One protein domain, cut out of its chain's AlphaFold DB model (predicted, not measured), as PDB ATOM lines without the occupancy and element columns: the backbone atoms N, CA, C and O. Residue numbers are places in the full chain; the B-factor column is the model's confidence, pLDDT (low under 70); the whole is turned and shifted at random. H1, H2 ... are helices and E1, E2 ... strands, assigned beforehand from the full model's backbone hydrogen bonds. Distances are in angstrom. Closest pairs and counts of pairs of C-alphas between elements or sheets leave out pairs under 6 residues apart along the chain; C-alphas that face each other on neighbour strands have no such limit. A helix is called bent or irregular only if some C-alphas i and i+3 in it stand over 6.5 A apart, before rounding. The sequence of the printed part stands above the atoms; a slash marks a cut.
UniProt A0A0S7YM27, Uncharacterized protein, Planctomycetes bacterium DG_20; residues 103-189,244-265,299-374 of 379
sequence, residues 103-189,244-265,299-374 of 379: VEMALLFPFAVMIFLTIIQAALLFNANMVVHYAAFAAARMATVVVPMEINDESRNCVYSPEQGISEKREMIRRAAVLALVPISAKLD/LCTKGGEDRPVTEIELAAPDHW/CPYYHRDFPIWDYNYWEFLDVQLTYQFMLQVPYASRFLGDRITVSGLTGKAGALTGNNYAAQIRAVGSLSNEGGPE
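This is residues 103 to 189, 244 to 265 and 299 to 374 of the 379 residues of an uncharacterized protein of Planctomycetes bacterium DG_20 (UniProt A0A0S7YM27). One long helix, H1, slants over one face of a curled sheet of six strands, with H2 beside it on the same face and residues 103 to 113 of H1 sticking out as a free arm. The short H3 sits near one end of the sheet, and E1 and E5 make a small separate pair toward the end far from that arm. The 185 printed residues hold, in order, H1, E1, H2, E2, E3, E4, E5, E6, H3, E7 and E8, a mixed class of helices and strands. The large sheet runs E3, E2, E7, E8, E6, E4, all antiparallel. The whole is loose, a rod of 75 by 29 by 28 A with a radius of gyration of the C-alphas of 20.4 A.

H1, residues 103 to 146, runs 64.4 A from C-alpha 103 at (69.349, -55.052, -23.653). E1 is residues 158 to 160, and H2, residues 168 to 184, is 25.1 A long. E2 is residues 244 to 247, E3 is 250 to 253, E4 is 255 to 260 and E5 is 308 to 310. E6, residues 316 to 326, is 31.3 A long. H3 is residues 332 to 336 and E7 is 338 to 342. E8, residues 356 to 368, runs 38.0 A to C-alpha 368 at (34.895, -7.924, -46.973).

The six-strand sheet is a folded sheet, bent back on itself: E3, E2 and E7 face E6 and E4, with E8 as the hinge. E8 and E6 are antiparallel at 165 degrees, with N 321 and O 363 2.8 A apart. E6 and E4 have N 260 and O 318 at 2.8 A. E7 and E8 form a hairpin, with N 340 and O 356 at 2.9 A. E2 and E7 have N 246 and O 341 at 2.8 A. E2 and E3 form a hairpin, with N 245 and O 252 at 2.7 A, and E3 runs on into E4 at 82 degrees. H1 is on the sheet over E8 and E6, at a height of 4.8 A; the closest C-alphas of H1 and E8 are those of Phe 137 and Gly 365, 4.4 A apart. H2 is on the same face, over E6 and E4, at a height of 9.0 A. H1 touches H2 with residues 128 to 146 alone, at a shallow tilt of 29 degrees, opposite ways; their closest C-alphas, of Ala 135 and Ala 177, are 4.5 A apart. H3 is on the sheet and only just touches H1, with 3 pairs of C-alphas within 8 A, the closest those of Thr 118 and Ala 332 at 6.1 A. E1 and E5 are antiparallel, with N 309 and O 159 at 3.0 A. Every O i to N i+4 pair is within hydrogen-bond range in H3, 37 of 40 in H1 and 11 of 13 in H2.

The two C-alphas farthest apart, of Val 103 and Pro 300, are 75.7 A apart. Residues 190 to 243 and 266 to 298 are not printed, with C-alpha gaps of 14.9 A and 9.4 A across the cuts. The links H1 to E1 and E7 to E8 are long. The mean pLDDT of the printed part is 79.8, and 38 residues are under 70, among them 299 to 308 and 343 to 355.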
ATOM      1  N   VAL A 103      70.713 -54.508 -23.546       82.06
ATOM      2  CA  VAL A 103      69.349 -55.052 -23.653       82.06
ATOM      3  C   VAL A 103      68.297 -54.009 -23.272       82.06
ATOM      4  O   VAL A 103      67.294 -53.881 -23.972       82.06
ATOM      5  N   GLU A 104      68.523 -53.229 -22.213       85.38
ATOM      6  CA  GLU A 104      67.621 -52.137 -21.820       85.38
ATOM      7  C   GLU A 104      67.514 -51.070 -22.918       85.38
ATOM      8  O   GLU A 104      66.408 -50.658 -23.276       85.38
ATOM      9  N   MET A 105      68.641 -50.691 -23.528       85.06
ATOM     10  CA  MET A 105      68.653 -49.745 -24.644       85.06
ATOM     11  C   MET A 105      67.963 -50.318 -25.887       85.06
ATOM     12  O   MET A 105      67.170 -49.623 -26.521       85.06
ATOM     13  N   ALA A 106      68.203 -51.591 -26.218       81.62
ATOM     14  CA  ALA A 106      67.557 -52.251 -27.352       81.62
ATOM     15  C   ALA A 106      66.028 -52.328 -27.193       81.62
ATOM     16  O   ALA A 106      65.303 -52.213 -28.181       81.62
ATOM     17  N   LEU A 107      65.534 -52.482 -25.959       83.31
ATOM     18  CA  LEU A 107      64.101 -52.495 -25.662       83.31
ATOM     19  C   LEU A 107      63.472 -51.098 -25.711       83.31
ATOM     20  O   LEU A 107      62.348 -50.972 -26.189       83.31
ATOM     21  N   LEU A 108      64.170 -50.054 -25.254       84.00
ATOM     22  CA  LEU A 108      63.661 -48.674 -25.252       84.00
ATOM     23  C   LEU A 108      63.728 -48.000 -26.627       84.00
ATOM     24  O   LEU A 108      62.867 -47.183 -26.959       84.00
ATOM     25  N   PHE A 109      64.724 -48.355 -27.438       83.00
ATOM     26  CA  PHE A 109      64.971 -47.751 -28.744       83.00
ATOM     27  C   PHE A 109      63.743 -47.700 -29.677       83.00
ATOM     28  O   PHE A 109      63.423 -46.605 -30.144       83.00
ATOM     29  N   PRO A 110      62.996 -48.795 -29.940       77.88
ATOM     30  CA  PRO A 110      61.841 -48.738 -30.839       77.88
ATOM     31  C   PRO A 110      60.736 -47.803 -30.331       77.88
ATOM     32  O   PRO A 110      60.109 -47.111 -31.131       77.88
ATOM     33  N   PHE A 111      60.522 -47.722 -29.013       80.50
ATOM     34  CA  PHE A 111      59.549 -46.793 -28.432       80.50
ATOM     35  C   PHE A 111      60.003 -45.342 -28.581       80.50
ATOM     36  O   PHE A 111      59.207 -44.495 -28.984       80.50
ATOM     37  N   ALA A 112      61.282 -45.059 -28.325       78.50
ATOM     38  CA  ALA A 112      61.847 -43.727 -28.511       78.50
ATOM     39  C   ALA A 112      61.727 -43.263 -29.974       78.50
ATOM     40  O   ALA A 112      61.285 -42.143 -30.230       78.50
ATOM     41  N   VAL A 113      62.035 -44.142 -30.935       80.81
ATOM     42  CA  VAL A 113      61.883 -43.860 -32.372       80.81
ATOM     43  C   VAL A 113      60.419 -43.600 -32.733       80.81
ATOM     44  O   VAL A 113      60.128 -42.623 -33.417       80.81
ATOM     45  N   MET A 114      59.481 -44.416 -32.244       79.69
ATOM     46  CA  MET A 114      58.046 -44.219 -32.490       79.69
ATOM     47  C   MET A 114      57.537 -42.877 -31.950       79.69
ATOM     48  O   MET A 114      56.801 -42.170 -32.643       79.69
ATOM     49  N   ILE A 115      57.948 -42.498 -30.737       81.44
ATOM     50  CA  ILE A 115      57.597 -41.206 -30.132       81.44
ATOM     51  C   ILE A 115      58.168 -40.063 -30.976       81.44
ATOM     52  O   ILE A 115      57.439 -39.139 -31.331       81.44
ATOM     53  N   PHE A 116      59.441 -40.147 -31.362       84.06
ATOM     54  CA  PHE A 116      60.102 -39.120 -32.163       84.06
ATOM     55  C   PHE A 116      59.445 -38.934 -33.539       84.06
ATOM     56  O   PHE A 116      59.151 -37.809 -33.941       84.06
ATOM     57  N   LEU A 117      59.127 -40.031 -34.231       81.31
ATOM     58  CA  LEU A 117      58.400 -40.004 -35.503       81.31
ATOM     59  C   LEU A 117      56.997 -39.398 -35.360       81.31
ATOM     60  O   LEU A 117      56.549 -38.667 -36.244       81.31
ATOM     61  N   THR A 118      56.320 -39.653 -34.238       79.62
ATOM     62  CA  THR A 118      55.008 -39.062 -33.943       79.62
ATOM     63  C   THR A 118      55.115 -37.553 -33.725       79.62
ATOM     64  O   THR A 118      54.311 -36.804 -34.273       79.62
ATOM     65  N   ILE A 119      56.134 -37.091 -32.991       86.00
ATOM     66  CA  ILE A 119      56.399 -35.659 -32.780       86.00
ATOM     67  C   ILE A 119      56.685 -34.964 -34.115       86.00
ATOM     68  O   ILE A 119      56.099 -33.918 -34.392       86.00
ATOM     69  N   ILE A 120      57.522 -35.560 -34.972       84.94
ATOM     70  CA  ILE A 120      57.795 -35.024 -36.313       84.94
ATOM     71  C   ILE A 120      56.501 -34.929 -37.127       84.94
ATOM     72  O   ILE A 120      56.219 -33.883 -37.704       84.94
ATOM     73  N   GLN A 121      55.686 -35.987 -37.157       86.12
ATOM     74  CA  GLN A 121      54.437 -35.983 -37.919       86.12
ATOM     75  C   GLN A 121      53.438 -34.941 -37.393       86.12
ATOM     76  O   GLN A 121      52.754 -34.303 -38.194       86.12
ATOM     77  N   ALA A 122      53.370 -34.740 -36.074       84.50
ATOM     78  CA  ALA A 122      52.545 -33.703 -35.461       84.50
ATOM     79  C   ALA A 122      53.037 -32.294 -35.829       84.50
ATOM     80  O   ALA A 122      52.227 -31.441 -36.186       84.50
ATOM     81  N   ALA A 123      54.353 -32.061 -35.821       86.06
ATOM     82  CA  ALA A 123      54.939 -30.794 -36.256       86.06
ATOM     83  C   ALA A 123      54.659 -30.509 -37.743       86.06
ATOM     84  O   ALA A 123      54.305 -29.385 -38.101       86.06
ATOM     85  N   LEU A 124      54.748 -31.530 -38.603       87.81
ATOM     86  CA  LEU A 124      54.392 -31.421 -40.021       87.81
ATOM     87  C   LEU A 124      52.907 -31.097 -40.214       87.81
ATOM     88  O   LEU A 124      52.580 -30.241 -41.031       87.81
ATOM     89  N   LEU A 125      52.018 -31.738 -39.449       87.75
ATOM     90  CA  LEU A 125      50.579 -31.478 -39.508       87.75
ATOM     91  C   LEU A 125      50.236 -30.064 -39.024       87.75
ATOM     92  O   LEU A 125      49.418 -29.388 -39.639       87.75
ATOM     93  N   PHE A 126      50.892 -29.593 -37.962       90.56
ATOM     94  CA  PHE A 126      50.733 -28.224 -37.472       90.56
ATOM     95  C   PHE A 126      51.175 -27.193 -38.519       90.56
ATOM     96  O   PHE A 126      50.449 -26.238 -38.793       90.56
ATOM     97  N   ASN A 127      52.329 -27.411 -39.157       92.50
ATOM     98  CA  ASN A 127      52.799 -26.544 -40.236       92.50
ATOM     99  C   ASN A 127      51.838 -26.561 -41.439       92.50
ATOM    100  O   ASN A 127      51.505 -25.511 -41.982       92.50
ATOM    101  N   ALA A 128      51.336 -27.740 -41.817       91.75
ATOM    102  CA  ALA A 128      50.328 -27.866 -42.865       91.75
ATOM    103  C   ALA A 128      49.049 -27.089 -42.520       91.75
ATOM    104  O   ALA A 128      48.531 -26.374 -43.370       91.75
ATOM    105  N   ASN A 129      48.590 -27.156 -41.267       94.19
ATOM    106  CA  ASN A 129      47.419 -26.413 -40.808       94.19
ATOM    107  C   ASN A 129      47.586 -24.897 -40.992       94.19
ATOM    108  O   ASN A 129      46.707 -24.240 -41.544       94.19
ATOM    109  N   MET A 130      48.742 -24.348 -40.608       95.19
ATOM    110  CA  MET A 130      49.053 -22.925 -40.807       95.19
ATOM    111  C   MET A 130      49.013 -22.521 -42.288       95.19
ATOM    112  O   MET A 130      48.464 -21.474 -42.633       95.19
ATOM    113  N   VAL A 131      49.557 -23.360 -43.175       96.00
ATOM    114  CA  VAL A 131      49.564 -23.095 -44.622       96.00
ATOM    115  C   VAL A 131      48.161 -23.194 -45.225       96.00
ATOM    116  O   VAL A 131      47.819 -22.373 -46.069       96.00
ATOM    117  N   VAL A 132      47.314 -24.123 -44.767       95.62
ATOM    118  CA  VAL A 132      45.917 -24.226 -45.226       95.62
ATOM    119  C   VAL A 132      45.104 -22.996 -44.802       95.62
ATOM    120  O   VAL A 132      44.345 -22.471 -45.611       95.62
ATOM    121  N   HIS A 133      45.313 -22.457 -43.596       95.19
ATOM    122  CA  HIS A 133      44.700 -21.177 -43.208       95.19
ATOM    123  C   HIS A 133      45.148 -20.018 -44.103       95.19
ATOM    124  O   HIS A 133      44.324 -19.210 -44.532       95.19
ATOM    125  N   TYR A 134      46.440 -19.952 -44.430       96.81
ATOM    126  CA  TYR A 134      46.945 -18.952 -45.368       96.81
ATOM    127  C   TYR A 134      46.357 -19.128 -46.776       96.81
ATOM    128  O   TYR A 134      46.000 -18.145 -47.419       96.81
ATOM    129  N   ALA A 135      46.204 -20.368 -47.241       96.56
ATOM    130  CA  ALA A 135      45.593 -20.675 -48.528       96.56
ATOM    131  C   ALA A 135      44.107 -20.291 -48.576       96.56
ATOM    132  O   ALA A 135      43.667 -19.718 -49.570       96.56
ATOM    133  N   ALA A 136      43.351 -20.528 -47.499       95.56
ATOM    134  CA  ALA A 136      41.962 -20.085 -47.386       95.56
ATOM    135  C   ALA A 136      41.864 -18.553 -47.445       95.56
ATOM    136  O   ALA A 136      41.034 -18.005 -48.165       95.56
ATOM    137  N   PHE A 137      42.772 -17.850 -46.762       96.06
ATOM    138  CA  PHE A 137      42.867 -16.393 -46.840       96.06
ATOM    139  C   PHE A 137      43.246 -15.898 -48.247       96.06
ATOM    140  O   PHE A 137      42.663 -14.935 -48.740       96.06
ATOM    141  N   ALA A 138      44.187 -16.557 -48.928       96.62
ATOM    142  CA  ALA A 138      44.554 -16.231 -50.308       96.62
ATOM    143  C   ALA A 138      43.375 -16.431 -51.276       96.62
ATOM    144  O   ALA A 138      43.150 -15.592 -52.146       96.62
ATOM    145  N   ALA A 139      42.596 -17.497 -51.089       95.94
ATOM    146  CA  ALA A 139      41.381 -17.740 -51.853       95.94
ATOM    147  C   ALA A 139      40.314 -16.672 -51.574       95.94
ATOM    148  O   ALA A 139      39.760 -16.122 -52.522       95.94
ATOM    149  N   ALA A 140      40.098 -16.292 -50.312       95.44
ATOM    150  CA  ALA A 140      39.206 -15.186 -49.960       95.44
ATOM    151  C   ALA A 140      39.623 -13.882 -50.656       95.44
ATOM    152  O   ALA A 140      38.783 -13.203 -51.237       95.44
ATOM    153  N   ARG A 141      40.926 -13.564 -50.694       96.12
ATOM    154  CA  ARG A 141      41.434 -12.373 -51.402       96.12
ATOM    155  C   ARG A 141      41.191 -12.430 -52.902       96.12
ATOM    156  O   ARG A 141      41.010 -11.397 -53.532       96.12
ATOM    157  N   MET A 142      41.242 -13.620 -53.489       96.19
ATOM    158  CA  MET A 142      40.910 -13.780 -54.897       96.19
ATOM    159  C   MET A 142      39.406 -13.618 -55.118       96.19
ATOM    160  O   MET A 142      38.995 -12.993 -56.091       96.19
ATOM    161  N   ALA A 143      38.585 -14.124 -54.195       94.38
ATOM    162  CA  ALA A 143      37.136 -14.015 -54.267       94.38
ATOM    163  C   ALA A 143      36.674 -12.553 -54.261       94.38
ATOM    164  O   ALA A 143      35.858 -12.193 -55.104       94.38
ATOM    165  N   THR A 144      37.252 -11.691 -53.414       93.75
ATOM    166  CA  THR A 144      36.885 -10.260 -53.376       93.75
ATOM    167  C   THR A 144      37.112  -9.542 -54.703       93.75
ATOM    168  O   THR A 144      36.390  -8.602 -55.013       93.75
ATOM    169  N   VAL A 145      38.083  -9.991 -55.502       94.69
ATOM    170  CA  VAL A 145      38.402  -9.391 -56.802       94.69
ATOM    171  C   VAL A 145      37.602 -10.029 -57.932       94.69
ATOM    172  O   VAL A 145      37.159  -9.325 -58.831       94.69
ATOM    173  N   VAL A 146      37.418 -11.351 -57.908       94.62
ATOM    174  CA  VAL A 146      36.848 -12.113 -59.031       94.62
ATOM    175  C   VAL A 146      35.325 -12.159 -58.998       94.62
ATOM    176  O   VAL A 146      34.691 -12.080 -60.049       94.62
ATOM    177  N   VAL A 147      34.718 -12.267 -57.813       93.62
ATOM    178  CA  VAL A 147      33.253 -12.307 -57.666       93.62
ATOM    179  C   VAL A 147      32.586 -11.085 -58.324       93.62
ATOM    180  O   VAL A 147      31.653 -11.289 -59.110       93.62
ATOM    181  N   PRO A 148      33.094  -9.846 -58.147       93.00
ATOM    182  CA  PRO A 148      32.514  -8.654 -58.768       93.00
ATOM    183  C   PRO A 148      32.773  -8.508 -60.272       93.00
ATOM    184  O   PRO A 148      32.233  -7.590 -60.890       93.00
ATOM    185  N   MET A 149      33.597  -9.364 -60.876       93.50
ATOM    186  CA  MET A 149      33.858  -9.319 -62.314       93.50
ATOM    187  C   MET A 149      32.700  -9.933 -63.103       93.50
ATOM    188  O   MET A 149      31.909 -10.709 -62.575       93.50
ATOM    189  N   GLU A 150      32.620  -9.603 -64.384       92.44
ATOM    190  CA  GLU A 150      31.765 -10.286 -65.354       92.44
ATOM    191  C   GLU A 150      32.679 -11.121 -66.257       92.44
ATOM    192  O   GLU A 150      33.600 -10.578 -66.868       92.44
ATOM    193  N   ILE A 151      32.501 -12.444 -66.255       92.69
ATOM    194  CA  ILE A 151      33.390 -13.395 -66.944       92.69
ATOM    195  C   ILE A 151      32.526 -14.498 -67.559       92.69
ATOM    196  O   ILE A 151      31.773 -15.123 -66.828       92.69
ATOM    197  N   ASN A 152      32.647 -14.753 -68.868       83.75
ATOM    198  CA  ASN A 152      32.030 -15.895 -69.569       83.75
ATOM    199  C   ASN A 152      30.571 -16.183 -69.160       83.75
ATOM    200  O   ASN A 152      30.261 -17.247 -68.635       83.75
ATOM    201  N   ASP A 153      29.692 -15.203 -69.383       86.00
ATOM    202  CA  ASP A 153      28.256 -15.239 -69.060       86.00
ATOM    203  C   ASP A 153      27.908 -15.301 -67.553       86.00
ATOM    204  O   ASP A 153      26.739 -15.177 -67.172       86.00
ATOM    205  N   GLU A 154      28.904 -15.376 -66.660       87.44
ATOM    206  CA  GLU A 154      28.720 -15.147 -65.228       87.44
ATOM    207  C   GLU A 154      28.601 -13.649 -64.949       87.44
ATOM    208  O   GLU A 154      29.588 -12.903 -64.962       87.44
ATOM    209  N   SER A 155      27.380 -13.214 -64.634       88.00
ATOM    210  CA  SER A 155      27.100 -11.833 -64.244       88.00
ATOM    211  C   SER A 155      27.925 -11.392 -63.031       88.00
ATOM    212  O   SER A 155      28.420 -12.191 -62.229       88.00
ATOM    213  N   ARG A 156      28.052 -10.078 -62.863       88.88
ATOM    214  CA  ARG A 156      28.699  -9.472 -61.697       88.88
ATOM    215  C   ARG A 156      28.101  -9.976 -60.382       88.88
ATOM    216  O   ARG A 156      26.886 -10.039 -60.236       88.88
ATOM    217  N   ASN A 157      28.979 -10.295 -59.429       87.44
ATOM    218  CA  ASN A 157      28.656 -10.841 -58.108       87.44
ATOM    219  C   ASN A 157      27.905 -12.179 -58.126       87.44
ATOM    220  O   ASN A 157      27.479 -12.650 -57.081       87.44
ATOM    221  N   CYS A 158      27.798 -12.828 -59.281       86.06
ATOM    222  CA  CYS A 158      27.237 -14.161 -59.403       86.06
ATOM    223  C   CYS A 158      28.360 -15.189 -59.528       86.06
ATOM    224  O   CYS A 158      29.312 -14.966 -60.282       86.06
ATOM    225  N   VAL A 159      28.232 -16.310 -58.820       86.94
ATOM    226  CA  VAL A 159      29.072 -17.502 -59.013       86.94
ATOM    227  C   VAL A 159      28.155 -18.698 -59.232       86.94
ATOM    228  O   VAL A 159      27.210 -18.915 -58.464       86.94
ATOM    229  N   TYR A 160      28.401 -19.480 -60.284       82.12
ATOM    230  CA  TYR A 160      27.590 -20.668 -60.545       82.12
ATOM    231  C   TYR A 160      27.773 -21.736 -59.459       82.12
ATOM    232  O   TYR A 160      28.887 -22.001 -58.994       82.12
ATOM    233  N   SER A 161      26.661 -22.367 -59.064       70.88
ATOM    234  CA  SER A 161      26.673 -23.550 -58.200       70.88
ATOM    235  C   SER A 161      27.455 -24.697 -58.856       70.88
ATOM    236  O   SER A 161      27.418 -24.825 -60.082       70.88
ATOM    237  N   PRO A 162      28.119 -25.570 -58.065       66.12
ATOM    238  CA  PRO A 162      28.780 -26.777 -58.578       66.12
ATOM    239  C   PRO A 162      27.919 -27.624 -59.527       66.12
ATOM    240  O   PRO A 162      28.459 -28.286 -60.407       66.12
ATOM    241  N   GLU A 163      26.596 -27.607 -59.360       69.56
ATOM    242  CA  GLU A 163      25.659 -28.404 -60.162       69.56
ATOM    243  C   GLU A 163      25.490 -27.893 -61.602       69.56
ATOM    244  O   GLU A 163      25.128 -28.663 -62.490       69.56
ATOM    245  N   GLN A 164      25.775 -26.612 -61.856       66.94
ATOM    246  CA  GLN A 164      25.621 -25.988 -63.177       66.94
ATOM    247  C   GLN A 164      26.852 -26.118 -64.077       66.94
ATOM    248  O   GLN A 164      26.801 -25.739 -65.246       66.94
ATOM    249  N   GLY A 165      27.958 -26.641 -63.548       75.19
ATOM    250  CA  GLY A 165      29.214 -26.783 -64.274       75.19
ATOM    251  C   GLY A 165      30.377 -26.038 -63.627       75.19
ATOM    252  O   GLY A 165      30.351 -25.651 -62.458       75.19
ATOM    253  N   ILE A 166      31.452 -25.891 -64.399       76.31
ATOM    254  CA  ILE A 166      32.713 -25.317 -63.933       76.31
ATOM    255  C   ILE A 166      32.619 -23.791 -64.042       76.31
ATOM    256  O   ILE A 166      32.786 -23.246 -65.127       76.31
ATOM    257  N   SER A 167      32.360 -23.108 -62.920       88.00
ATOM    258  CA  SER A 167      32.488 -21.646 -62.850       88.00
ATOM    259  C   SER A 167      33.952 -21.240 -62.997       88.00
ATOM    260  O   SER A 167      34.810 -21.697 -62.232       88.00
ATOM    261  N   GLU A 168      34.245 -20.346 -63.941       90.12
ATOM    262  CA  GLU A 168      35.607 -19.842 -64.132       90.12
ATOM    263  C   GLU A 168      36.044 -19.002 -62.933       90.12
ATOM    264  O   GLU A 168      37.183 -19.111 -62.475       90.12
ATOM    265  N   LYS A 169      35.116 -18.239 -62.343       92.94
ATOM    266  CA  LYS A 169      35.378 -17.477 -61.120       92.94
ATOM    267  C   LYS A 169      35.781 -18.386 -59.969       92.94
ATOM    268  O   LYS A 169      36.788 -18.141 -59.300       92.94
ATOM    269  N   ARG A 170      35.023 -19.467 -59.756       91.12
ATOM    270  CA  ARG A 170      35.336 -20.464 -58.727       91.12
ATOM    271  C   ARG A 170      36.690 -21.107 -58.992       91.12
ATOM    272  O   ARG A 170      37.487 -21.256 -58.072       91.12
ATOM    273  N   GLU A 171      36.987 -21.426 -60.243       90.38
ATOM    274  CA  GLU A 171      38.272 -22.001 -60.622       90.38
ATOM    275  C   GLU A 171      39.444 -21.038 -60.360       90.38
ATOM    276  O   GLU A 171      40.472 -21.449 -59.820       90.38
ATOM    277  N   MET A 172      39.294 -19.740 -60.636       92.56
ATOM    278  CA  MET A 172      40.301 -18.724 -60.291       92.56
ATOM    279  C   MET A 172      40.541 -18.637 -58.777       92.56
ATOM    280  O   MET A 172      41.692 -18.606 -58.333       92.56
ATOM    281  N   ILE A 173      39.470 -18.652 -57.976       94.56
ATOM    282  CA  ILE A 173      39.546 -18.662 -56.505       94.56
ATOM    283  C   ILE A 173      40.258 -19.929 -56.012       94.56
ATOM    284  O   ILE A 173      41.156 -19.860 -55.167       94.56
ATOM    285  N   ARG A 174      39.914 -21.089 -56.585       92.81
ATOM    286  CA  ARG A 174      40.525 -22.380 -56.253       92.81
ATOM    287  C   ARG A 174      42.017 -22.374 -56.556       92.81
ATOM    288  O   ARG A 174      42.812 -22.762 -55.704       92.81
ATOM    289  N   ARG A 175      42.416 -21.873 -57.728       89.81
ATOM    290  CA  ARG A 175      43.822 -21.777 -58.151       89.81
ATOM    291  C   ARG A 175      44.666 -20.929 -57.205       89.81
ATOM    292  O   ARG A 175      45.814 -21.291 -56.950       89.81
ATOM    293  N   ALA A 176      44.112 -19.850 -56.649       94.62
ATOM    294  CA  ALA A 176      44.801 -19.045 -55.639       94.62
ATOM    295  C   ALA A 176      45.100 -19.856 -54.363       94.62
ATOM    296  O   ALA A 176      46.223 -19.809 -53.852       94.62
ATOM    297  N   ALA A 177      44.138 -20.660 -53.895       94.69
ATOM    298  CA  ALA A 177      44.348 -21.598 -52.789       94.69
ATOM    299  C   ALA A 177      45.390 -22.674 -53.138       94.69
ATOM    300  O   ALA A 177      46.336 -22.885 -52.380       94.69
ATOM    301  N   VAL A 178      45.258 -23.326 -54.298       91.62
ATOM    302  CA  VAL A 178      46.181 -24.379 -54.767       91.62
ATOM    303  C   VAL A 178      47.620 -23.860 -54.818       91.62
ATOM    304  O   VAL A 178      48.532 -24.528 -54.330       91.62
ATOM    305  N   LEU A 179      47.837 -22.642 -55.327       90.50
ATOM    306  CA  LEU A 179      49.166 -22.031 -55.392       90.50
ATOM    307  C   LEU A 179      49.790 -21.837 -54.000       90.50
ATOM    308  O   LEU A 179      50.982 -22.086 -53.815       90.50
ATOM    309  N   ALA A 180      48.987 -21.444 -53.010       93.69
ATOM    310  CA  ALA A 180      49.431 -21.307 -51.624       93.69
ATOM    311  C   ALA A 180      49.736 -22.662 -50.950       93.69
ATOM    312  O   ALA A 180      50.552 -22.717 -50.030       93.69
ATOM    313  N   LEU A 181      49.133 -23.759 -51.423       93.94
ATOM    314  CA  LEU A 181      49.324 -25.117 -50.895       93.94
ATOM    315  C   LEU A 181      50.534 -25.854 -51.487       93.94
ATOM    316  O   LEU A 181      50.969 -26.864 -50.924       93.94
ATOM    317  N   VAL A 182      51.121 -25.361 -52.583       89.69
ATOM    318  CA  VAL A 182      52.289 -25.977 -53.247       89.69
ATOM    319  C   VAL A 182      53.410 -26.374 -52.268       89.69
ATOM    320  O   VAL A 182      53.885 -27.510 -52.363       89.69
ATOM    321  N   PRO A 183      53.823 -25.543 -51.285       89.56
ATOM    322  CA  PRO A 183      54.942 -25.879 -50.400       89.56
ATOM    323  C   PRO A 183      54.713 -27.119 -49.524       89.56
ATOM    324  O   PRO A 183      55.678 -27.778 -49.140       89.56
ATOM    325  N   ILE A 184      53.454 -27.443 -49.209       90.25
ATOM    326  CA  ILE A 184      53.073 -28.589 -48.363       90.25
ATOM    327  C   ILE A 184      52.506 -29.762 -49.171       90.25
ATOM    328  O   ILE A 184      52.090 -30.771 -48.599       90.25
ATOM    329  N   SER A 185      52.460 -29.630 -50.496       87.06
ATOM    330  CA  SER A 185      51.888 -30.636 -51.381       87.06
ATOM    331  C   SER A 185      52.843 -31.797 -51.606       87.06
ATOM    332  O   SER A 185      54.064 -31.625 -51.725       87.06
ATOM    333  N   ALA A 186      52.279 -33.006 -51.650       82.31
ATOM    334  CA  ALA A 186      53.041 -34.201 -51.967       82.31
ATOM    335  C   ALA A 186      53.525 -34.141 -53.420       82.31
ATOM    336  O   ALA A 186      52.951 -33.465 -54.268       82.31
ATOM    337  N   LYS A 187      54.603 -34.857 -53.721       76.06
ATOM    338  CA  LYS A 187      55.108 -34.939 -55.087       76.06
ATOM    339  C   LYS A 187      54.376 -36.058 -55.828       76.06
ATOM    340  O   LYS A 187      54.547 -37.224 -55.472       76.06
ATOM    341  N   LEU A 188      53.637 -35.724 -56.886       62.16
ATOM    342  CA  LEU A 188      53.195 -36.724 -57.856       62.16
ATOM    343  C   LEU A 188      54.371 -37.111 -58.759       62.16
ATOM    344  O   LEU A 188      54.896 -36.301 -59.526       62.16
ATOM    345  N   ASP A 189      54.806 -38.366 -58.684       57.53
ATOM    346  CA  ASP A 189      55.645 -38.937 -59.731       57.53
ATOM    347  C   ASP A 189      54.723 -39.237 -60.918       57.53
ATOM    348  O   ASP A 189      54.092 -40.284 -60.948       57.53
ATOM    349  N   LEU A 244      42.387 -35.038 -58.303       81.81
ATOM    350  CA  LEU A 244      41.227 -35.715 -57.733       81.81
ATOM    351  C   LEU A 244      41.672 -36.885 -56.844       81.81
ATOM    352  O   LEU A 244      42.615 -37.620 -57.155       81.81
ATOM    353  N   CYS A 245      40.963 -37.070 -55.740       80.56
ATOM    354  CA  CYS A 245      41.092 -38.190 -54.828       80.56
ATOM    355  C   CYS A 245      39.762 -38.941 -54.712       80.56
ATOM    356  O   CYS A 245      38.703 -38.340 -54.572       80.56
ATOM    357  N   THR A 246      39.819 -40.267 -54.724       79.50
ATOM    358  CA  THR A 246      38.648 -41.115 -54.515       79.50
ATOM    359  C   THR A 246      38.510 -41.407 -53.023       79.50
ATOM    360  O   THR A 246      39.372 -42.070 -52.425       79.50
ATOM    361  N   LYS A 247      37.416 -40.943 -52.407       76.56
ATOM    362  CA  LYS A 247      37.048 -41.245 -51.013       76.56
ATOM    363  C   LYS A 247      35.650 -41.855 -50.994       76.56
ATOM    364  O   LYS A 247      34.687 -41.227 -51.402       76.56
ATOM    365  N   GLY A 248      35.535 -43.103 -50.535       80.69
ATOM    366  CA  GLY A 248      34.238 -43.792 -50.472       80.69
ATOM    367  C   GLY A 248      33.625 -44.148 -51.835       80.69
ATOM    368  O   GLY A 248      32.439 -44.434 -51.890       80.69
ATOM    369  N   GLY A 249      34.417 -44.153 -52.913       82.88
ATOM    370  CA  GLY A 249      33.938 -44.411 -54.277       82.88
ATOM    371  C   GLY A 249      33.549 -43.154 -55.059       82.88
ATOM    372  O   GLY A 249      33.268 -43.263 -56.245       82.88
ATOM    373  N   GLU A 250      33.586 -41.980 -54.426       83.25
ATOM    374  CA  GLU A 250      33.385 -40.687 -55.083       83.25
ATOM    375  C   GLU A 250      34.726 -39.996 -55.325       83.25
ATOM    376  O   GLU A 250      35.565 -39.923 -54.417       83.25
ATOM    377  N   ASP A 251      34.908 -39.467 -56.533       81.12
ATOM    378  CA  ASP A 251      36.045 -38.617 -56.874       81.12
ATOM    379  C   ASP A 251      35.777 -37.188 -56.400       81.12
ATOM    380  O   ASP A 251      34.790 -36.557 -56.770       81.12
ATOM    381  N   ARG A 252      36.672 -36.677 -55.556       81.56
ATOM    382  CA  ARG A 252      36.620 -35.331 -54.982       81.56
ATOM    383  C   ARG A 252      37.960 -34.636 -55.171       81.56
ATOM    384  O   ARG A 252      38.993 -35.301 -55.093       81.56
ATOM    385  N   PRO A 253      38.002 -33.316 -55.377       84.88
ATOM    386  CA  PRO A 253      39.273 -32.611 -55.459       84.88
ATOM    387  C   PRO A 253      40.055 -32.737 -54.143       84.88
ATOM    388  O   PRO A 253      39.486 -32.725 -53.051       84.88
ATOM    389  N   VAL A 254      41.380 -32.861 -54.244       84.62
ATOM    390  CA  VAL A 254      42.295 -32.839 -53.089       84.62
ATOM    391  C   VAL A 254      42.184 -31.506 -52.349       84.62
ATOM    392  O   VAL A 254      42.253 -31.480 -51.118       84.62
ATOM    393  N   THR A 255      41.994 -30.429 -53.112       89.25
ATOM    394  CA  THR A 255      41.705 -29.079 -52.634       89.25
ATOM    395  C   THR A 255      40.287 -28.701 -53.034       89.25
ATOM    396  O   THR A 255      40.029 -28.283 -54.163       89.25
ATOM    397  N   GLU A 256      39.361 -28.858 -52.102       90.19
ATOM    398  CA  GLU A 256      37.970 -28.464 -52.267       90.19
ATOM    399  C   GLU A 256      37.783 -27.049 -51.722       90.19
ATOM    400  O   GLU A 256      38.210 -26.742 -50.605       90.19
ATOM    401  N   ILE A 257      37.162 -26.187 -52.524       91.38
ATOM    402  CA  ILE A 257      36.727 -24.867 -52.077       91.38
ATOM    403  C   ILE A 257      35.212 -24.794 -52.087       91.38
ATOM    404  O   ILE A 257      34.551 -25.231 -53.033       91.38
ATOM    405  N   GLU A 258      34.681 -24.177 -51.056       89.38
ATOM    406  CA  GLU A 258      33.278 -23.858 -50.913       89.38
ATOM    407  C   GLU A 258      33.202 -22.386 -50.530       89.38
ATOM    408  O   GLU A 258      33.836 -21.947 -49.573       89.38
ATOM    409  N   LEU A 259      32.493 -21.598 -51.334       85.44
ATOM    410  CA  LEU A 259      32.124 -20.252 -50.927       85.44
ATOM    411  C   LEU A 259      30.974 -20.433 -49.946       85.44
ATOM    412  O   LEU A 259      29.859 -20.741 -50.364       85.44
ATOM    413  N   ALA A 260      31.280 -20.338 -48.657       75.06
ATOM    414  CA  ALA A 260      30.289 -20.540 -47.625       75.06
ATOM    415  C   ALA A 260      29.257 -19.419 -47.747       75.06
ATOM    416  O   ALA A 260      29.563 -18.236 -47.584       75.06
ATOM    417  N   ALA A 261      28.021 -19.800 -48.047       62.78
ATOM    418  CA  ALA A 261      26.905 -19.004 -47.594       62.78
ATOM    419  C   ALA A 261      26.789 -19.280 -46.090       62.78
ATOM    420  O   ALA A 261      26.645 -20.444 -45.728       62.78
ATOM    421  N   PRO A 262      26.912 -18.289 -45.196       55.25
ATOM    422  CA  PRO A 262      26.756 -18.497 -43.765       55.25
ATOM    423  C   PRO A 262      25.503 -19.314 -43.456       55.25
ATOM    424  O   PRO A 262      24.423 -19.022 -43.973       55.25
ATOM    425  N   ASP A 263      25.682 -20.287 -42.565       47.88
ATOM    426  CA  ASP A 263      24.811 -21.430 -42.235       47.88
ATOM    427  C   ASP A 263      23.352 -21.113 -41.844       47.88
ATOM    428  O   ASP A 263      22.543 -22.007 -41.614       47.88
ATOM    429  N   HIS A 264      22.971 -19.846 -41.781       53.94
ATOM    430  CA  HIS A 264      21.736 -19.363 -41.173       53.94
ATOM    431  C   HIS A 264      20.444 -19.577 -41.995       53.94
ATOM    432  O   HIS A 264      19.434 -18.946 -41.695       53.94
ATOM    433  N   TRP A 265      20.456 -20.444 -43.018       50.03
ATOM    434  CA  TRP A 265      19.311 -20.656 -43.925       50.03
ATOM    435  C   TRP A 265      18.944 -22.115 -44.216       50.03
ATOM    436  O   TRP A 265      17.987 -22.342 -44.952       50.03
ATOM    437  N   CYS A 299      12.573 -15.376 -47.986       45.09
ATOM    438  CA  CYS A 299      13.687 -14.715 -48.646       45.09
ATOM    439  C   CYS A 299      13.350 -14.614 -50.132       45.09
ATOM    440  O   CYS A 299      13.193 -15.654 -50.778       45.09
ATOM    441  N   PRO A 300      13.302 -13.410 -50.725       46.94
ATOM    442  CA  PRO A 300      13.036 -13.245 -52.155       46.94
ATOM    443  C   PRO A 300      14.094 -13.909 -53.064       46.94
ATOM    444  O   PRO A 300      13.947 -13.883 -54.286       46.94
ATOM    445  N   TYR A 301      15.144 -14.508 -52.485       47.00
ATOM    446  CA  TYR A 301      16.188 -15.262 -53.175       47.00
ATOM    447  C   TYR A 301      16.033 -16.792 -53.109       47.00
ATOM    448  O   TYR A 301      16.641 -17.464 -53.931       47.00
ATOM    449  N   TYR A 302      15.210 -17.356 -52.212       40.75
ATOM    450  CA  TYR A 302      15.113 -18.821 -52.035       40.75
ATOM    451  C   TYR A 302      14.213 -19.510 -53.077       40.75
ATOM    452  O   TYR A 302      14.358 -20.696 -53.342       40.75
ATOM    453  N   HIS A 303      13.303 -18.759 -53.707       42.69
ATOM    454  CA  HIS A 303      12.396 -19.260 -54.752       42.69
ATOM    455  C   HIS A 303      12.801 -18.870 -56.174       42.69
ATOM    456  O   HIS A 303      12.011 -18.986 -57.110       42.69
ATOM    457  N   ARG A 304      14.031 -18.389 -56.364       46.09
ATOM    458  CA  ARG A 304      14.559 -18.226 -57.711       46.09
ATOM    459  C   ARG A 304      15.028 -19.590 -58.203       46.09
ATOM    460  O   ARG A 304      15.938 -20.159 -57.621       46.09
ATOM    461  N   ASP A 305      14.487 -20.039 -59.336       47.16
ATOM    462  CA  ASP A 305      14.971 -21.193 -60.118       47.16
ATOM    463  C   ASP A 305      16.427 -21.034 -60.613       47.16
ATOM    464  O   ASP A 305      16.888 -21.779 -61.473       47.16
ATOM    465  N   PHE A 306      17.155 -20.025 -60.129       45.72
ATOM    466  CA  PHE A 306      18.505 -19.702 -60.543       45.72
ATOM    467  C   PHE A 306      19.483 -20.375 -59.576       45.72
ATOM    468  O   PHE A 306      19.589 -19.936 -58.432       45.72
ATOM    469  N   PRO A 307      20.256 -21.383 -60.015       54.12
ATOM    470  CA  PRO A 307      21.222 -22.085 -59.166       54.12
ATOM    471  C   PRO A 307      22.511 -21.252 -58.952       54.12
ATOM    472  O   PRO A 307      23.632 -21.767 -58.951       54.12
ATOM    473  N   ILE A 308      22.365 -19.930 -58.895       57.56
ATOM    474  CA  ILE A 308      23.425 -18.929 -58.935       57.56
ATOM    475  C   ILE A 308      23.508 -18.294 -57.554       57.56
ATOM    476  O   ILE A 308      22.526 -17.748 -57.057       57.56
ATOM    477  N   TRP A 309      24.693 -18.339 -56.956       71.25
ATOM    478  CA  TRP A 309      24.954 -17.648 -55.704       71.25
ATOM    479  C   TRP A 309      25.156 -16.166 -56.014       71.25
ATOM    480  O   TRP A 309      26.170 -15.783 -56.601       71.25
ATOM    481  N   ASP A 310      24.153 -15.352 -55.684       77.19
ATOM    482  CA  ASP A 310      24.202 -13.899 -55.829       77.19
ATOM    483  C   ASP A 310      24.826 -13.273 -54.576       77.19
ATOM    484  O   ASP A 310      24.193 -13.182 -53.521       77.19
ATOM    485  N   TYR A 311      26.072 -12.821 -54.713       81.12
ATOM    486  CA  TYR A 311      26.849 -12.163 -53.672       81.12
ATOM    487  C   TYR A 311      26.635 -10.641 -53.606       81.12
ATOM    488  O   TYR A 311      27.295  -9.972 -52.812       81.12
ATOM    489  N   ASN A 312      25.703 -10.065 -54.378       79.12
ATOM    490  CA  ASN A 312      25.492  -8.611 -54.443       79.12
ATOM    491  C   ASN A 312      25.184  -7.959 -53.094       79.12
ATOM    492  O   ASN A 312      25.406  -6.765 -52.951       79.12
ATOM    493  N   TYR A 313      24.660  -8.703 -52.123       73.06
ATOM    494  CA  TYR A 313      24.217  -8.161 -50.834       73.06
ATOM    495  C   TYR A 313      25.044  -8.627 -49.639       73.06
ATOM    496  O   TYR A 313      24.673  -8.401 -48.487       73.06
ATOM    497  N   TRP A 314      26.143  -9.312 -49.910       74.75
ATOM    498  CA  TRP A 314      26.949  -9.938 -48.882       74.75
ATOM    499  C   TRP A 314      28.063  -8.983 -48.498       74.75
ATOM    500  O   TRP A 314      28.795  -8.526 -49.369       74.75
ATOM    501  N   GLU A 315      28.178  -8.671 -47.209       79.12
ATOM    502  CA  GLU A 315      29.247  -7.809 -46.687       79.12
ATOM    503  C   GLU A 315      30.589  -8.546 -46.631       79.12
ATOM    504  O   GLU A 315      31.640  -7.930 -46.814       79.12
ATOM    505  N   PHE A 316      30.551  -9.865 -46.424       83.38
ATOM    506  CA  PHE A 316      31.716 -10.734 -46.325       83.38
ATOM    507  C   PHE A 316      31.604 -11.905 -47.303       83.38
ATOM    508  O   PHE A 316      30.513 -12.425 -47.545       83.38
ATOM    509  N   LEU A 317      32.744 -12.307 -47.859       88.12
ATOM    510  CA  LEU A 317      32.926 -13.527 -48.630       88.12
ATOM    511  C   LEU A 317      33.732 -14.508 -47.782       88.12
ATOM    512  O   LEU A 317      34.922 -14.291 -47.529       88.12
ATOM    513  N   ASP A 318      33.076 -15.588 -47.375       89.69
ATOM    514  CA  ASP A 318      33.697 -16.681 -46.643       89.69
ATOM    515  C   ASP A 318      34.095 -17.785 -47.625       89.69
ATOM    516  O   ASP A 318      33.269 -18.345 -48.343       89.69
ATOM    517  N   VAL A 319      35.385 -18.108 -47.674       92.19
ATOM    518  CA  VAL A 319      35.914 -19.229 -48.451       92.19
ATOM    519  C   VAL A 319      36.332 -20.328 -47.491       92.19
ATOM    520  O   VAL A 319      37.344 -20.220 -46.791       92.19
ATOM    521  N   GLN A 320      35.562 -21.408 -47.480       93.81
ATOM    522  CA  GLN A 320      35.910 -22.648 -46.815       93.81
ATOM    523  C   GLN A 320      36.813 -23.475 -47.730       93.81
ATOM    524  O   GLN A 320      36.467 -23.825 -48.856       93.81
ATOM    525  N   LEU A 321      37.997 -23.797 -47.228       94.56
ATOM    526  CA  LEU A 321      38.998 -24.611 -47.893       94.56
ATOM    527  C   LEU A 321      39.121 -25.942 -47.162       94.56
ATOM    528  O   LEU A 321      39.392 -25.982 -45.960       94.56
ATOM    529  N   THR A 322      38.990 -27.032 -47.904       93.75
ATOM    530  CA  THR A 322      39.226 -28.388 -47.419       93.75
ATOM    531  C   THR A 322      40.379 -29.001 -48.200       93.75
ATOM    532  O   THR A 322      40.313 -29.133 -49.418       93.75
ATOM    533  N   TYR A 323      41.437 -29.399 -47.497       94.31
ATOM    534  CA  TYR A 323      42.642 -29.960 -48.103       94.31
ATOM    535  C   TYR A 323      42.975 -31.347 -47.546       94.31
ATOM    536  O   TYR A 323      42.973 -31.561 -46.332       94.31
ATOM    537  N   GLN A 324      43.292 -32.295 -48.432       91.88
ATOM    538  CA  GLN A 324      43.728 -33.647 -48.065       91.88
ATOM    539  C   GLN A 324      45.261 -33.707 -47.935       91.88
ATOM    540  O   GLN A 324      45.989 -33.998 -48.891       91.88
ATOM    541  N   PHE A 325      45.769 -33.453 -46.725       89.94
ATOM    542  CA  PHE A 325      47.205 -33.449 -46.442       89.94
ATOM    543  C   PHE A 325      47.761 -34.871 -46.304       89.94
ATOM    544  O   PHE A 325      47.416 -35.601 -45.372       89.94
ATOM    545  N   MET A 326      48.658 -35.264 -47.210       87.25
ATOM    546  CA  MET A 326      49.249 -36.602 -47.219       87.25
ATOM    547  C   MET A 326      50.219 -36.818 -46.052       87.25
ATOM    548  O   MET A 326      51.180 -36.072 -45.863       87.25
ATOM    549  N   LEU A 327      50.017 -37.903 -45.309       84.44
ATOM    550  CA  LEU A 327      50.873 -38.280 -44.189       84.44
ATOM    551  C   LEU A 327      52.022 -39.161 -44.688       84.44
ATOM    552  O   LEU A 327      51.807 -40.284 -45.141       84.44
ATOM    553  N   GLN A 328      53.251 -38.652 -44.591       79.88
ATOM    554  CA  GLN A 328      54.444 -39.325 -45.119       79.88
ATOM    555  C   GLN A 328      55.082 -40.297 -44.127       79.88
ATOM    556  O   GLN A 328      55.752 -41.240 -44.547       79.88
ATOM    557  N   VAL A 329      54.900 -40.088 -42.818       78.12
ATOM    558  CA  VAL A 329      55.534 -40.937 -41.811       78.12
ATOM    559  C   VAL A 329      54.802 -42.286 -41.758       78.12
ATOM    560  O   VAL A 329      53.605 -42.335 -41.427       78.12
ATOM    561  N   PRO A 330      55.487 -43.403 -42.077       66.50
ATOM    562  CA  PRO A 330      54.911 -44.735 -41.948       66.50
ATOM    563  C   PRO A 330      54.454 -44.958 -40.503       66.50
ATOM    564  O   PRO A 330      55.066 -44.440 -39.572       66.50
ATOM    565  N   TYR A 331      53.382 -45.720 -40.300       69.44
ATOM    566  CA  TYR A 331      52.731 -45.957 -38.998       69.44
ATOM    567  C   TYR A 331      51.925 -44.772 -38.454       69.44
ATOM    568  O   TYR A 331      50.736 -44.953 -38.209       69.44
ATOM    569  N   ALA A 332      52.501 -43.571 -38.333       67.69
ATOM    570  CA  ALA A 332      51.762 -42.388 -37.866       67.69
ATOM    571  C   ALA A 332      50.574 -42.056 -38.790       67.69
ATOM    572  O   ALA A 332      49.474 -41.760 -38.327       67.69
ATOM    573  N   SER A 333      50.782 -42.230 -40.095       74.31
ATOM    574  CA  SER A 333      49.762 -42.166 -41.147       74.31
ATOM    575  C   SER A 333      48.540 -43.055 -40.897       74.31
ATOM    576  O   SER A 333      47.412 -42.596 -41.031       74.31
ATOM    577  N   ARG A 334      48.750 -44.312 -40.481       75.06
ATOM    578  CA  ARG A 334      47.658 -45.261 -40.188       75.06
ATOM    579  C   ARG A 334      46.843 -44.868 -38.965       75.06
ATOM    580  O   ARG A 334      45.678 -45.248 -38.862       75.06
ATOM    581  N   PHE A 335      47.474 -44.175 -38.022       70.69
ATOM    582  CA  PHE A 335      46.783 -43.674 -36.848       70.69
ATOM    583  C   PHE A 335      45.958 -42.460 -37.221       70.69
ATOM    584  O   PHE A 335      44.746 -42.517 -37.071       70.69
ATOM    585  N   LEU A 336      46.614 -41.427 -37.748       74.56
ATOM    586  CA  LEU A 336      46.068 -40.078 -37.887       74.56
ATOM    587  C   LEU A 336      45.214 -39.853 -39.139       74.56
ATOM    588  O   LEU A 336      44.419 -38.920 -39.144       74.56
ATOM    589  N   GLY A 337      45.396 -40.646 -40.196       77.25
ATOM    590  CA  GLY A 337      44.800 -40.366 -41.498       77.25
ATOM    591  C   GLY A 337      43.675 -41.307 -41.901       77.25
ATOM    592  O   GLY A 337      43.633 -42.482 -41.524       77.25
ATOM    593  N   ASP A 338      42.814 -40.788 -42.766       80.94
ATOM    594  CA  ASP A 338      41.878 -41.575 -43.552       80.94
ATOM    595  C   ASP A 338      42.586 -42.138 -44.780       80.94
ATOM    596  O   ASP A 338      43.472 -41.503 -45.359       80.94
ATOM    597  N   ARG A 339      42.192 -43.340 -45.203       81.31
ATOM    598  CA  ARG A 339      42.707 -43.923 -46.441       81.31
ATOM    599  C   ARG A 339      42.148 -43.147 -47.632       81.31
ATOM    600  O   ARG A 339      40.932 -43.011 -47.754       81.31
ATOM    601  N   ILE A 340      43.034 -42.711 -48.519       77.06
ATOM    602  CA  ILE A 340      42.686 -42.041 -49.773       77.06
ATOM    603  C   ILE A 340      43.363 -42.734 -50.956       77.06
ATOM    604  O   ILE A 340      44.448 -43.312 -50.824       77.06
ATOM    605  N   THR A 341      42.732 -42.650 -52.124       76.81
ATOM    606  CA  THR A 341      43.333 -43.056 -53.399       76.81
ATOM    607  C   THR A 341      43.433 -41.815 -54.270       76.81
ATOM    608  O   THR A 341      42.435 -41.139 -54.460       76.81
ATOM    609  N   VAL A 342      44.624 -41.478 -54.760       73.00
ATOM    610  CA  VAL A 342      44.820 -40.339 -55.673       73.00
ATOM    611  C   VAL A 342      45.318 -40.902 -56.992       73.00
ATOM    612  O   VAL A 342      46.318 -41.629 -57.018       73.00
ATOM    613  N   SER A 343      44.607 -40.597 -58.070       64.75
ATOM    614  CA  SER A 343      44.965 -41.024 -59.422       64.75
ATOM    615  C   SER A 343      46.330 -40.446 -59.815       64.75
ATOM    616  O   SER A 343      46.634 -39.293 -59.524       64.75
ATOM    617  N   GLY A 344      47.195 -41.252 -60.436       58.16
ATOM    618  CA  GLY A 344      48.534 -40.811 -60.862       58.16
ATOM    619  C   GLY A 344      49.650 -40.919 -59.810       58.16
ATOM    620  O   GLY A 344      50.816 -40.727 -60.152       58.16
ATOM    621  N   LEU A 345      49.361 -41.313 -58.562       59.69
ATOM    622  CA  LEU A 345      50.395 -41.737 -57.604       59.69
ATOM    623  C   LEU A 345      50.898 -43.148 -57.946       59.69
ATOM    624  O   LEU A 345      50.531 -44.132 -57.301       59.69
ATOM    625  N   THR A 346      51.770 -43.280 -58.945       52.47
ATOM    626  CA  THR A 346      52.518 -44.533 -59.122       52.47
ATOM    627  C   THR A 346      53.620 -44.585 -58.073       52.47
ATOM    628  O   THR A 346      54.663 -43.948 -58.220       52.47
ATOM    629  N   GLY A 347      53.382 -45.310 -56.979       50.38
ATOM    630  CA  GLY A 347      54.397 -45.537 -55.957       50.38
ATOM    631  C   GLY A 347      55.621 -46.210 -56.579       50.38
ATOM    632  O   GLY A 347      55.574 -47.390 -56.923       50.38
ATOM    633  N   LYS A 348      56.728 -45.477 -56.734       44.47
ATOM    634  CA  LYS A 348      58.007 -46.096 -57.084       44.47
ATOM    635  C   LYS A 348      58.487 -46.924 -55.898       44.47
ATOM    636  O   LYS A 348      58.811 -46.378 -54.850       44.47
ATOM    637  N   ALA A 349      58.479 -48.239 -56.103       41.34
ATOM    638  CA  ALA A 349      59.323 -49.252 -55.474       41.34
ATOM    639  C   ALA A 349      59.844 -48.914 -54.059       41.34
ATOM    640  O   ALA A 349      60.909 -48.324 -53.902       41.34
ATOM    641  N   GLY A 350      59.118 -49.363 -53.028       42.09
ATOM    642  CA  GLY A 350      59.668 -49.515 -51.673       42.09
ATOM    643  C   GLY A 350      58.729 -49.141 -50.524       42.09
ATOM    644  O   GLY A 350      58.870 -49.682 -49.432       42.09
ATOM    645  N   ALA A 351      57.740 -48.276 -50.753       42.03
ATOM    646  CA  ALA A 351      56.766 -47.879 -49.737       42.03
ATOM    647  C   ALA A 351      55.438 -48.606 -49.975       42.03
ATOM    648  O   ALA A 351      54.788 -48.323 -50.972       42.03
ATOM    649  N   LEU A 352      55.086 -49.552 -49.087       39.94
ATOM    650  CA  LEU A 352      53.792 -50.254 -48.936       39.94
ATOM    651  C   LEU A 352      52.688 -49.744 -49.886       39.94
ATOM    652  O   LEU A 352      51.832 -48.936 -49.525       39.94
ATOM    653  N   THR A 353      52.762 -50.201 -51.131       46.59
ATOM    654  CA  THR A 353      52.037 -49.667 -52.280       46.59
ATOM    655  C   THR A 353      50.558 -50.031 -52.180       46.59
ATOM    656  O   THR A 353      50.210 -51.204 -52.295       46.59
ATOM    657  N   GLY A 354      49.688 -49.042 -51.955       54.50
ATOM    658  CA  GLY A 354      48.233 -49.205 -52.099       54.50
ATOM    659  C   GLY A 354      47.364 -48.464 -51.080       54.50
ATOM    660  O   GLY A 354      46.159 -48.324 -51.300       54.50
ATOM    661  N   ASN A 355      47.942 -47.974 -49.977       65.69
ATOM    662  CA  ASN A 355      47.194 -47.263 -48.938       65.69
ATOM    663  C   ASN A 355      47.886 -45.936 -48.617       65.69
ATOM    664  O   ASN A 355      48.693 -45.871 -47.689       65.69
ATOM    665  N   ASN A 356      47.567 -44.888 -49.374       78.50
ATOM    666  CA  ASN A 356      47.917 -43.532 -48.966       78.50
ATOM    667  C   ASN A 356      46.956 -43.104 -47.854       78.50
ATOM    668  O   ASN A 356      45.767 -43.425 -47.897       78.50
ATOM    669  N   TYR A 357      47.479 -42.406 -46.852       83.81
ATOM    670  CA  TYR A 357      46.675 -41.841 -45.777       83.81
ATOM    671  C   TYR A 357      46.794 -40.325 -45.826       83.81
ATOM    672  O   TYR A 357      47.902 -39.799 -45.972       83.81
ATOM    673  N   ALA A 358      45.671 -39.636 -45.677       86.44
ATOM    674  CA  ALA A 358      45.637 -38.190 -45.573       86.44
ATOM    675  C   ALA A 358      44.844 -37.743 -44.350       86.44
ATOM    676  O   ALA A 358      43.890 -38.397 -43.930       86.44
ATOM    677  N   ALA A 359      45.263 -36.620 -43.783       88.88
ATOM    678  CA  ALA A 359      44.485 -35.879 -42.811       88.88
ATOM    679  C   ALA A 359      43.708 -34.785 -43.547       88.88
ATOM    680  O   ALA A 359      44.296 -34.006 -44.300       88.88
ATOM    681  N   GLN A 360      42.397 -34.725 -43.324       92.00
ATOM    682  CA  GLN A 360      41.585 -33.619 -43.810       92.00
ATOM    683  C   GLN A 360      41.842 -32.399 -42.923       92.00
ATOM    684  O   GLN A 360      41.626 -32.455 -41.713       92.00
ATOM    685  N   ILE A 361      42.284 -31.303 -43.530       92.31
ATOM    686  CA  ILE A 361      42.440 -30.010 -42.868       92.31
ATOM    687  C   ILE A 361      41.386 -29.073 -43.446       92.31
ATOM    688  O   ILE A 361      41.255 -28.978 -44.667       92.31
ATOM    689  N   ARG A 362      40.632 -28.403 -42.573       94.44
ATOM    690  CA  ARG A 362      39.623 -27.414 -42.958       94.44
ATOM    691  C   ARG A 362      40.017 -26.052 -42.415       94.44
ATOM    692  O   ARG A 362      40.399 -25.948 -41.252       94.44
ATOM    693  N   ALA A 363      39.902 -25.028 -43.244       94.81
ATOM    694  CA  ALA A 363      40.101 -23.645 -42.847       94.81
ATOM    695  C   ALA A 363      39.051 -22.756 -43.507       94.81
ATOM    696  O   ALA A 363      38.577 -23.060 -44.595       94.81
ATOM    697  N   VAL A 364      38.728 -21.645 -42.855       93.12
ATOM    698  CA  VAL A 364      37.838 -20.616 -43.396       93.12
ATOM    699  C   VAL A 364      38.629 -19.317 -43.488       93.12
ATOM    700  O   VAL A 364      39.304 -18.931 -42.530       93.12
ATOM    701  N   GLY A 365      38.593 -18.680 -44.655       93.12
ATOM    702  CA  GLY A 365      39.095 -17.328 -44.875       93.12
ATOM    703  C   GLY A 365      37.920 -16.397 -45.134       93.12
ATOM    704  O   GLY A 365      37.125 -16.681 -46.019       93.12
ATOM    705  N   SER A 366      37.823 -15.303 -44.382       89.81
ATOM    706  CA  SER A 366      36.749 -14.314 -44.514       89.81
ATOM    707  C   SER A 366      37.332 -12.962 -44.889       89.81
ATOM    708  O   SER A 366      38.315 -12.526 -44.277       89.81
ATOM    709  N   LEU A 367      36.755 -12.303 -45.891       92.12
ATOM    710  CA  LEU A 367      37.106 -10.937 -46.276       92.12
ATOM    711  C   LEU A 367      35.882 -10.135 -46.681       92.12
ATOM    712  O   LEU A 367      34.891 -10.692 -47.134       92.12
ATOM    713  N   SER A 368      35.973  -8.812 -46.547       87.00
ATOM    714  CA  SER A 368      34.895  -7.924 -46.973       87.00
ATOM    715  C   SER A 368      34.720  -7.961 -48.493       87.00
ATOM    716  O   SER A 368      35.694  -7.949 -49.248       87.00
ATOM    717  N   ASN A 369      33.470  -8.022 -48.933       85.50
ATOM    718  CA  ASN A 369      33.089  -8.021 -50.332       85.50
ATOM    719  C   ASN A 369      33.167  -6.604 -50.916       85.50
ATOM    720  O   ASN A 369      32.254  -5.794 -50.753       85.50
ATOM    721  N   GLU A 370      34.232  -6.319 -51.659       82.12
ATOM    722  CA  GLU A 370      34.414  -5.028 -52.337       82.12
ATOM    723  C   GLU A 370      33.383  -4.780 -53.455       82.12
ATOM    724  O   GLU A 370      33.175  -3.640 -53.868       82.12
ATOM    725  N   GLY A 371      32.716  -5.833 -53.942       75.50
ATOM    726  CA  GLY A 371      31.642  -5.735 -54.928       75.50
ATOM    727  C   GLY A 371      30.249  -5.539 -54.341       75.50
ATOM    728  O   GLY A 371      29.302  -5.470 -55.130       75.50
ATOM    729  N   GLY A 372      30.118  -5.479 -53.012       71.94
ATOM    730  CA  GLY A 372      28.848  -5.253 -52.328       71.94
ATOM    731  C   GLY A 372      28.204  -3.913 -52.707       71.94
ATOM    732  O   GLY A 372      28.834  -3.069 -53.356       71.94
ATOM    733  N   PRO A 373      26.939  -3.679 -52.317       62.69
ATOM    734  CA  PRO A 373      26.280  -2.417 -52.595       62.69
ATOM    735  C   PRO A 373      27.090  -1.335 -51.889       62.69
ATOM    736  O   PRO A 373      27.384  -1.476 -50.702       62.69
ATOM    737  N   GLU A 374      27.453  -0.276 -52.614       60.47
ATOM    738  CA  GLU A 374      28.099   0.898 -52.033       60.47
ATOM    739  C   GLU A 374      27.284   1.284 -50.794       60.47
ATOM    740  O   GLU A 374      26.101   1.628 -50.911       60.47
TER     741      GLU A 374